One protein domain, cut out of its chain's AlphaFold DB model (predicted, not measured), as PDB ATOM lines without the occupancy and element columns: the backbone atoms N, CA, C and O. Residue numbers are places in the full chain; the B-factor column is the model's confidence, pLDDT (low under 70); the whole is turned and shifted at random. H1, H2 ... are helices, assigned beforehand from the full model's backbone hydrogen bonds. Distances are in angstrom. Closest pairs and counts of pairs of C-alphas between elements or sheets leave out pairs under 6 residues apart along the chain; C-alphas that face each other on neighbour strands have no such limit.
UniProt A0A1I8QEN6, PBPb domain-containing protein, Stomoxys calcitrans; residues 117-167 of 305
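This is residues 117 to 167 of the 305 residues of the protein "PBPb domain-containing protein" of Stomoxys calcitrans (UniProt A0A1I8QEN6). One long helix, H1, makes the whole length of the model, and after its last residue, His 149, a tight turn folds back into a short second helix, H2, which slants away from H1 as the short arm of a V. The two meet near the turn, while the first part of H1, residues 117 to 137, sticks out. The printed part has 51 residues with two named helices, H1 then H2, and no named strand; the class is all helix. It is only just extended, close to loose, with a radius of gyration of the C-alphas of 15.1 A, and its C-alphas span 49 by 21 by 12 A.

H1 is residues 117 to 149 and measures 48.8 A from first to last C-alpha. It begins at C-alpha 117 at (-8.712, -26.458, -66.667) and ends at C-alpha 149 at (-39.399, -7.998, -33.555). H2 is residues 153 to 165, 18.0 A long, and ends at C-alpha 165 at (-31.290, -27.440, -42.768).

H1 and H2 form a helical hairpin. H1 touches H2 with residues 142 to 146 alone. Their closest C-alphas, those of Ala 146 and Leu 153, are 6.1 A apart. The two helices run opposite ways at a steep tilt of 44 degrees, and their centres are 16.8 A apart. Residues 162 to 167, of which 162 to 165 belong to H2, stand free. In H1 and H2 every O i to N i+4 pair is within hydrogen-bond range.

The outline is a rod, and the two C-alphas farthest apart, those of Gly 117 and Lys 150, are 49.8 A from each other. The printed part has no cut, and the link from H1 to H2 is tight, with 3 residues. Mean pLDDT of the printed part is 75.8; residues 145 to 160 and 163 to 167 are under 70.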
ATOM      1  N   GLY A 117      -9.068 -26.852 -68.037       80.06
ATOM      2  CA  GLY A 117      -8.712 -26.458 -66.667       80.06
ATOM      3  C   GLY A 117      -9.291 -25.097 -66.250       80.06
ATOM      4  O   GLY A 117      -9.755 -24.934 -65.121       80.06
ATOM      5  N   GLY A 118      -9.365 -24.144 -67.185       81.62
ATOM      6  CA  GLY A 118      -9.924 -22.815 -66.930       81.62
ATOM      7  C   GLY A 118     -11.404 -22.826 -66.530       81.62
ATOM      8  O   GLY A 118     -11.790 -22.085 -65.627       81.62
ATOM      9  N   ILE A 119     -12.234 -23.685 -67.139       85.38
ATOM     10  CA  ILE A 119     -13.677 -23.703 -66.849       85.38
ATOM     11  C   ILE A 119     -13.975 -24.282 -65.462       85.38
ATOM     12  O   ILE A 119     -14.838 -23.767 -64.752       85.38
ATOM     13  N   TYR A 120     -13.208 -25.282 -65.021       83.25
ATOM     14  CA  TYR A 120     -13.360 -25.862 -63.686       83.25
ATOM     15  C   TYR A 120     -12.991 -24.870 -62.580       83.25
ATOM     16  O   TYR A 120     -13.699 -24.781 -61.578       83.25
ATOM     17  N   ILE A 121     -11.938 -24.070 -62.777       86.31
ATOM     18  CA  ILE A 121     -11.534 -23.042 -61.805       86.31
ATOM     19  C   ILE A 121     -12.626 -21.976 -61.665       86.31
ATOM     20  O   ILE A 121     -12.998 -21.619 -60.548       86.31
ATOM     21  N   VAL A 122     -13.189 -21.503 -62.782       89.94
ATOM     22  CA  VAL A 122     -14.271 -20.505 -62.760       89.94
ATOM     23  C   VAL A 122     -15.521 -21.051 -62.064       89.94
ATOM     24  O   VAL A 122     -16.127 -20.338 -61.265       89.94
ATOM     25  N   LEU A 123     -15.882 -22.318 -62.302       90.44
ATOM     26  CA  LEU A 123     -17.022 -22.962 -61.638       90.44
ATOM     27  C   LEU A 123     -16.833 -23.071 -60.120       90.44
ATOM     28  O   LEU A 123     -17.746 -22.727 -59.367       90.44
ATOM     29  N   ILE A 124     -15.657 -23.505 -59.659       91.38
ATOM     30  CA  ILE A 124     -15.370 -23.656 -58.224       91.38
ATOM     31  C   ILE A 124     -15.386 -22.290 -57.531       91.38
ATOM     32  O   ILE A 124     -16.074 -22.111 -56.525       91.38
ATOM     33  N   VAL A 125     -14.682 -21.302 -58.091       92.62
ATOM     34  CA  VAL A 125     -14.618 -19.952 -57.513       92.62
ATOM     35  C   VAL A 125     -15.999 -19.292 -57.511       92.62
ATOM     36  O   VAL A 125     -16.401 -18.706 -56.504       92.62
ATOM     37  N   GLY A 126     -16.760 -19.431 -58.601       91.06
ATOM     38  CA  GLY A 126     -18.124 -18.912 -58.704       91.06
ATOM     39  C   GLY A 126     -19.076 -19.539 -57.682       91.06
ATOM     40  O   GLY A 126     -19.852 -18.824 -57.048       91.06
ATOM     41  N   SER A 127     -18.975 -20.853 -57.465       92.56
ATOM     42  CA  SER A 127     -19.790 -21.578 -56.482       92.56
ATOM     43  C   SER A 127     -19.530 -21.098 -55.050       92.56
ATOM     44  O   SER A 127     -20.472 -20.774 -54.322       92.56
ATOM     45  N   VAL A 128     -18.258 -20.955 -54.664       93.31
ATOM     46  CA  VAL A 128     -17.874 -20.481 -53.322       93.31
ATOM     47  C   VAL A 128     -18.355 -19.047 -53.085       93.31
ATOM     48  O   VAL A 128     -18.944 -18.753 -52.045       93.31
ATOM     49  N   MET A 129     -18.175 -18.158 -54.065       89.38
ATOM     50  CA  MET A 129     -18.626 -16.764 -53.964       89.38
ATOM     51  C   MET A 129     -20.151 -16.655 -53.834       89.38
ATOM     52  O   MET A 129     -20.644 -15.873 -53.017       89.38
ATOM     53  N   ALA A 130     -20.905 -17.462 -54.587       89.81
ATOM     54  CA  ALA A 130     -22.362 -17.502 -54.498       89.81
ATOM     55  C   ALA A 130     -22.840 -17.998 -53.125       89.81
ATOM     56  O   ALA A 130     -23.745 -17.407 -52.532       89.81
ATOM     57  N   MET A 131     -22.192 -19.033 -52.583       91.69
ATOM     58  CA  MET A 131     -22.504 -19.564 -51.257       91.69
ATOM     59  C   MET A 131     -22.268 -18.516 -50.161       91.69
ATOM     60  O   MET A 131     -23.140 -18.288 -49.322       91.69
ATOM     61  N   ILE A 132     -21.132 -17.813 -50.205       90.94
ATOM     62  CA  ILE A 132     -20.810 -16.741 -49.250       90.94
ATOM     63  C   ILE A 132     -21.823 -15.594 -49.356       90.94
ATOM     64  O   ILE A 132     -22.327 -15.119 -48.337       90.94
ATOM     65  N   HIS A 133     -22.168 -15.171 -50.575       91.31
ATOM     66  CA  HIS A 133     -23.168 -14.124 -50.784       91.31
ATOM     67  C   HIS A 133     -24.541 -14.524 -50.222       91.31
ATOM     68  O   HIS A 133     -25.195 -13.715 -49.559       91.31
ATOM     69  N   GLY A 134     -24.951 -15.779 -50.425       87.31
ATOM     70  CA  GLY A 134     -26.174 -16.337 -49.851       87.31
ATOM     71  C   GLY A 134     -26.181 -16.266 -48.324       87.31
ATOM     72  O   GLY A 134     -27.143 -15.771 -47.737       87.31
ATOM     73  N   ILE A 135     -25.080 -16.663 -47.680       87.06
ATOM     74  CA  ILE A 135     -24.940 -16.623 -46.216       87.06
ATOM     75  C   ILE A 135     -25.000 -15.182 -45.691       87.06
ATOM     76  O   ILE A 135     -25.706 -14.918 -44.721       87.06
ATOM     77  N   ILE A 136     -24.306 -14.234 -46.330       86.00
ATOM     78  CA  ILE A 136     -24.304 -12.821 -45.915       86.00
ATOM     79  C   ILE A 136     -25.699 -12.205 -46.066       86.00
ATOM     80  O   ILE A 136     -26.176 -11.516 -45.161       86.00
ATOM     81  N   SER A 137     -26.368 -12.463 -47.190       83.25
ATOM     82  CA  SER A 137     -27.726 -11.976 -47.448       83.25
ATOM     83  C   SER A 137     -28.719 -12.538 -46.428       83.25
ATOM     84  O   SER A 137     -29.503 -11.792 -45.834       83.25
ATOM     85  N   TRP A 138     -28.623 -13.837 -46.144       81.25
ATOM     86  CA  TRP A 138     -29.464 -14.506 -45.161       81.25
ATOM     87  C   TRP A 138     -29.205 -14.006 -43.734       81.25
ATOM     88  O   TRP A 138     -30.148 -13.652 -43.026       81.25
ATOM     89  N   MET A 139     -27.943 -13.845 -43.333       79.12
ATOM     90  CA  MET A 139     -27.573 -13.210 -42.063       79.12
ATOM     91  C   MET A 139     -28.126 -11.782 -41.954       79.12
ATOM     92  O   MET A 139     -28.661 -11.395 -40.913       79.12
ATOM     93  N   GLY A 140     -28.059 -11.001 -43.037       79.62
ATOM     94  CA  GLY A 140     -28.647  -9.665 -43.112       79.62
ATOM     95  C   GLY A 140     -30.172  -9.674 -42.965       79.62
ATOM     96  O   GLY A 140     -30.729  -8.817 -42.273       79.62
ATOM     97  N   PHE A 141     -30.852 -10.654 -43.561       79.38
ATOM     98  CA  PHE A 141     -32.291 -10.860 -43.412       79.38
ATOM     99  C   PHE A 141     -32.668 -11.213 -41.968       79.38
ATOM    100  O   PHE A 141     -33.528 -10.550 -41.382       79.38
ATOM    101  N   VAL A 142     -31.978 -12.181 -41.358       75.75
ATOM    102  CA  VAL A 142     -32.209 -12.598 -39.966       75.75
ATOM    103  C   VAL A 142     -31.942 -11.443 -39.000       75.75
ATOM    104  O   VAL A 142     -32.739 -11.202 -38.093       75.75
ATOM    105  N   TYR A 143     -30.885 -10.658 -39.224       75.94
ATOM    106  CA  TYR A 143     -30.581  -9.486 -38.404       75.94
ATOM    107  C   TYR A 143     -31.669  -8.404 -38.502       75.94
ATOM    108  O   TYR A 143     -32.110  -7.872 -37.479       75.94
ATOM    109  N   ARG A 144     -32.161  -8.096 -39.714       73.19
ATOM    110  CA  ARG A 144     -33.275  -7.145 -39.901       73.19
ATOM    111  C   ARG A 144     -34.562  -7.647 -39.239       73.19
ATOM    112  O   ARG A 144     -35.247  -6.859 -38.587       73.19
ATOM    113  N   LYS A 145     -34.858  -8.945 -39.349       69.56
ATOM    114  CA  LYS A 145     -36.040  -9.585 -38.752       69.56
ATOM    115  C   LYS A 145     -35.978  -9.594 -37.217       69.56
ATOM    116  O   LYS A 145     -36.942  -9.194 -36.567       69.56
ATOM    117  N   ALA A 146     -34.819  -9.917 -36.637       64.62
ATOM    118  CA  ALA A 146     -34.586  -9.868 -35.192       64.62
ATOM    119  C   ALA A 146     -34.690  -8.437 -34.632       64.62
ATOM    120  O   ALA A 146     -35.311  -8.221 -33.590       64.62
ATOM    121  N   LYS A 147     -34.155  -7.439 -35.355       66.62
ATOM    122  CA  LYS A 147     -34.262  -6.021 -34.973       66.62
ATOM    123  C   LYS A 147     -35.707  -5.508 -35.022       66.62
ATOM    124  O   LYS A 147     -36.090  -4.726 -34.156       66.62
ATOM    125  N   SER A 148     -36.510  -5.958 -35.991       63.12
ATOM    126  CA  SER A 148     -37.914  -5.540 -36.134       63.12
ATOM    127  C   SER A 148     -38.831  -6.112 -35.048       63.12
ATOM    128  O   SER A 148     -39.785  -5.448 -34.654       63.12
ATOM    129  N   HIS A 149     -38.547  -7.315 -34.538       59.00
ATOM    130  CA  HIS A 149     -39.399  -7.998 -33.555       59.00
ATOM    131  C   HIS A 149     -38.846  -8.004 -32.117       59.00
ATOM    132  O   HIS A 149     -39.488  -8.567 -31.237       59.00
ATOM    133  N   LYS A 150     -37.694  -7.364 -31.853       55.06
ATOM    134  CA  LYS A 150     -37.055  -7.261 -30.517       55.06
ATOM    135  C   LYS A 150     -36.879  -8.613 -29.799       55.06
ATOM    136  O   LYS A 150     -36.984  -8.694 -28.578       55.06
ATOM    137  N   VAL A 151     -36.587  -9.673 -30.548       59.28
ATOM    138  CA  VAL A 151     -36.324 -11.019 -30.012       59.28
ATOM    139  C   VAL A 151     -34.821 -11.307 -29.955       59.28
ATOM    140  O   VAL A 151     -34.035 -10.739 -30.715       59.28
ATOM    141  N   GLY A 152     -34.397 -12.189 -29.044       62.78
ATOM    142  CA  GLY A 152     -32.988 -12.552 -28.875       62.78
ATOM    143  C   GLY A 152     -32.390 -13.207 -30.128       62.78
ATOM    144  O   GLY A 152     -32.879 -14.239 -30.588       62.78
ATOM    145  N   LEU A 153     -31.288 -12.641 -30.641       58.53
ATOM    146  CA  LEU A 153     -30.612 -13.059 -31.884       58.53
ATOM    147  C   LEU A 153     -30.328 -14.567 -31.966       58.53
ATOM    148  O   LEU A 153     -30.484 -15.161 -33.026       58.53
ATOM    149  N   LYS A 154     -29.949 -15.202 -30.849       58.28
ATOM    150  CA  LYS A 154     -29.592 -16.631 -30.815       58.28
ATOM    151  C   LYS A 154     -30.795 -17.566 -30.974       58.28
ATOM    152  O   LYS A 154     -30.633 -18.658 -31.506       58.28
ATOM    153  N   VAL A 155     -31.980 -17.146 -30.527       64.69
ATOM    154  CA  VAL A 155     -33.215 -17.945 -30.627       64.69
ATOM    155  C   VAL A 155     -33.782 -17.838 -32.041       64.69
ATOM    156  O   VAL A 155     -34.015 -18.861 -32.677       64.69
ATOM    157  N   ALA A 156     -33.861 -16.615 -32.580       61.16
ATOM    158  CA  ALA A 156     -34.276 -16.373 -33.963       61.16
ATOM    159  C   ALA A 156     -33.344 -17.056 -34.983       61.16
ATOM    160  O   ALA A 156     -33.809 -17.621 -35.965       61.16
ATOM    161  N   PHE A 157     -32.032 -17.057 -34.732       64.06
ATOM    162  CA  PHE A 157     -31.064 -17.726 -35.601       64.06
ATOM    163  C   PHE A 157     -31.197 -19.255 -35.573       64.06
ATOM    164  O   PHE A 157     -31.080 -19.894 -36.613       64.06
ATOM    165  N   LYS A 158     -31.462 -19.861 -34.407       66.31
ATOM    166  CA  LYS A 158     -31.552 -21.324 -34.263       66.31
ATOM    167  C   LYS A 158     -32.817 -21.899 -34.908       66.31
ATOM    168  O   LYS A 158     -32.754 -22.992 -35.460       66.31
ATOM    169  N   GLU A 159     -33.931 -21.170 -34.867       65.25
ATOM    170  CA  GLU A 159     -35.175 -21.567 -35.546       65.25
ATOM    171  C   GLU A 159     -35.062 -21.438 -37.071       65.25
ATOM    172  O   GLU A 159     -35.420 -22.368 -37.790       65.25
ATOM    173  N   GLU A 160     -34.492 -20.338 -37.567       68.38
ATOM    174  CA  GLU A 160     -34.310 -20.124 -39.009       68.38
ATOM    175  C   GLU A 160     -33.236 -21.065 -39.593       68.38
ATOM    176  O   GLU A 160     -33.414 -21.592 -40.687       68.38
ATOM    177  N   LEU A 161     -32.143 -21.349 -38.869       70.75
ATOM    178  CA  LEU A 161     -31.119 -22.314 -39.302       70.75
ATOM    179  C   LEU A 161     -31.665 -23.747 -39.343       70.75
ATOM    180  O   LEU A 161     -31.335 -24.501 -40.257       70.75
ATOM    181  N   LYS A 162     -32.506 -24.117 -38.369       71.31
ATOM    182  CA  LYS A 162     -33.175 -25.422 -38.347       71.31
ATOM    183  C   LYS A 162     -34.097 -25.578 -39.558       71.31
ATOM    184  O   LYS A 162     -34.049 -26.609 -40.209       71.31
ATOM    185  N   PHE A 163     -34.846 -24.532 -39.906       66.44
ATOM    186  CA  PHE A 163     -35.693 -24.513 -41.099       66.44
ATOM    187  C   PHE A 163     -34.890 -24.632 -42.407       66.44
ATOM    188  O   PHE A 163     -35.287 -25.369 -43.301       66.44
ATOM    189  N   VAL A 164     -33.737 -23.960 -42.518       66.00
ATOM    190  CA  VAL A 164     -32.871 -24.039 -43.713       66.00
ATOM    191  C   VAL A 164     -32.201 -25.414 -43.866       66.00
ATOM    192  O   VAL A 164     -31.997 -25.868 -44.991       66.00
ATOM    193  N   LEU A 165     -31.868 -26.088 -42.760       65.25
ATOM    194  CA  LEU A 165     -31.290 -27.440 -42.768       65.25
ATOM    195  C   LEU A 165     -32.328 -28.542 -43.030       65.25
ATOM    196  O   LEU A 165     -31.966 -29.626 -43.480       65.25
ATOM    197  N   GLU A 166     -33.610 -28.267 -42.803       66.81
ATOM    198  CA  GLU A 166     -34.725 -29.178 -43.076       66.81
ATOM    199  C   GLU A 166     -35.138 -29.090 -44.561       66.81
ATOM    200  O   GLU A 166     -36.281 -28.822 -44.919       66.81
ATOM    201  N   PHE A 167     -34.167 -29.291 -45.458       56.00
ATOM    202  CA  PHE A 167     -34.289 -29.116 -46.915       56.00
ATOM    203  C   PHE A 167     -35.208 -30.156 -47.600       56.00
ATOM    204  O   PHE A 167     -35.417 -30.111 -48.810       56.00
TER     205      PHE A 167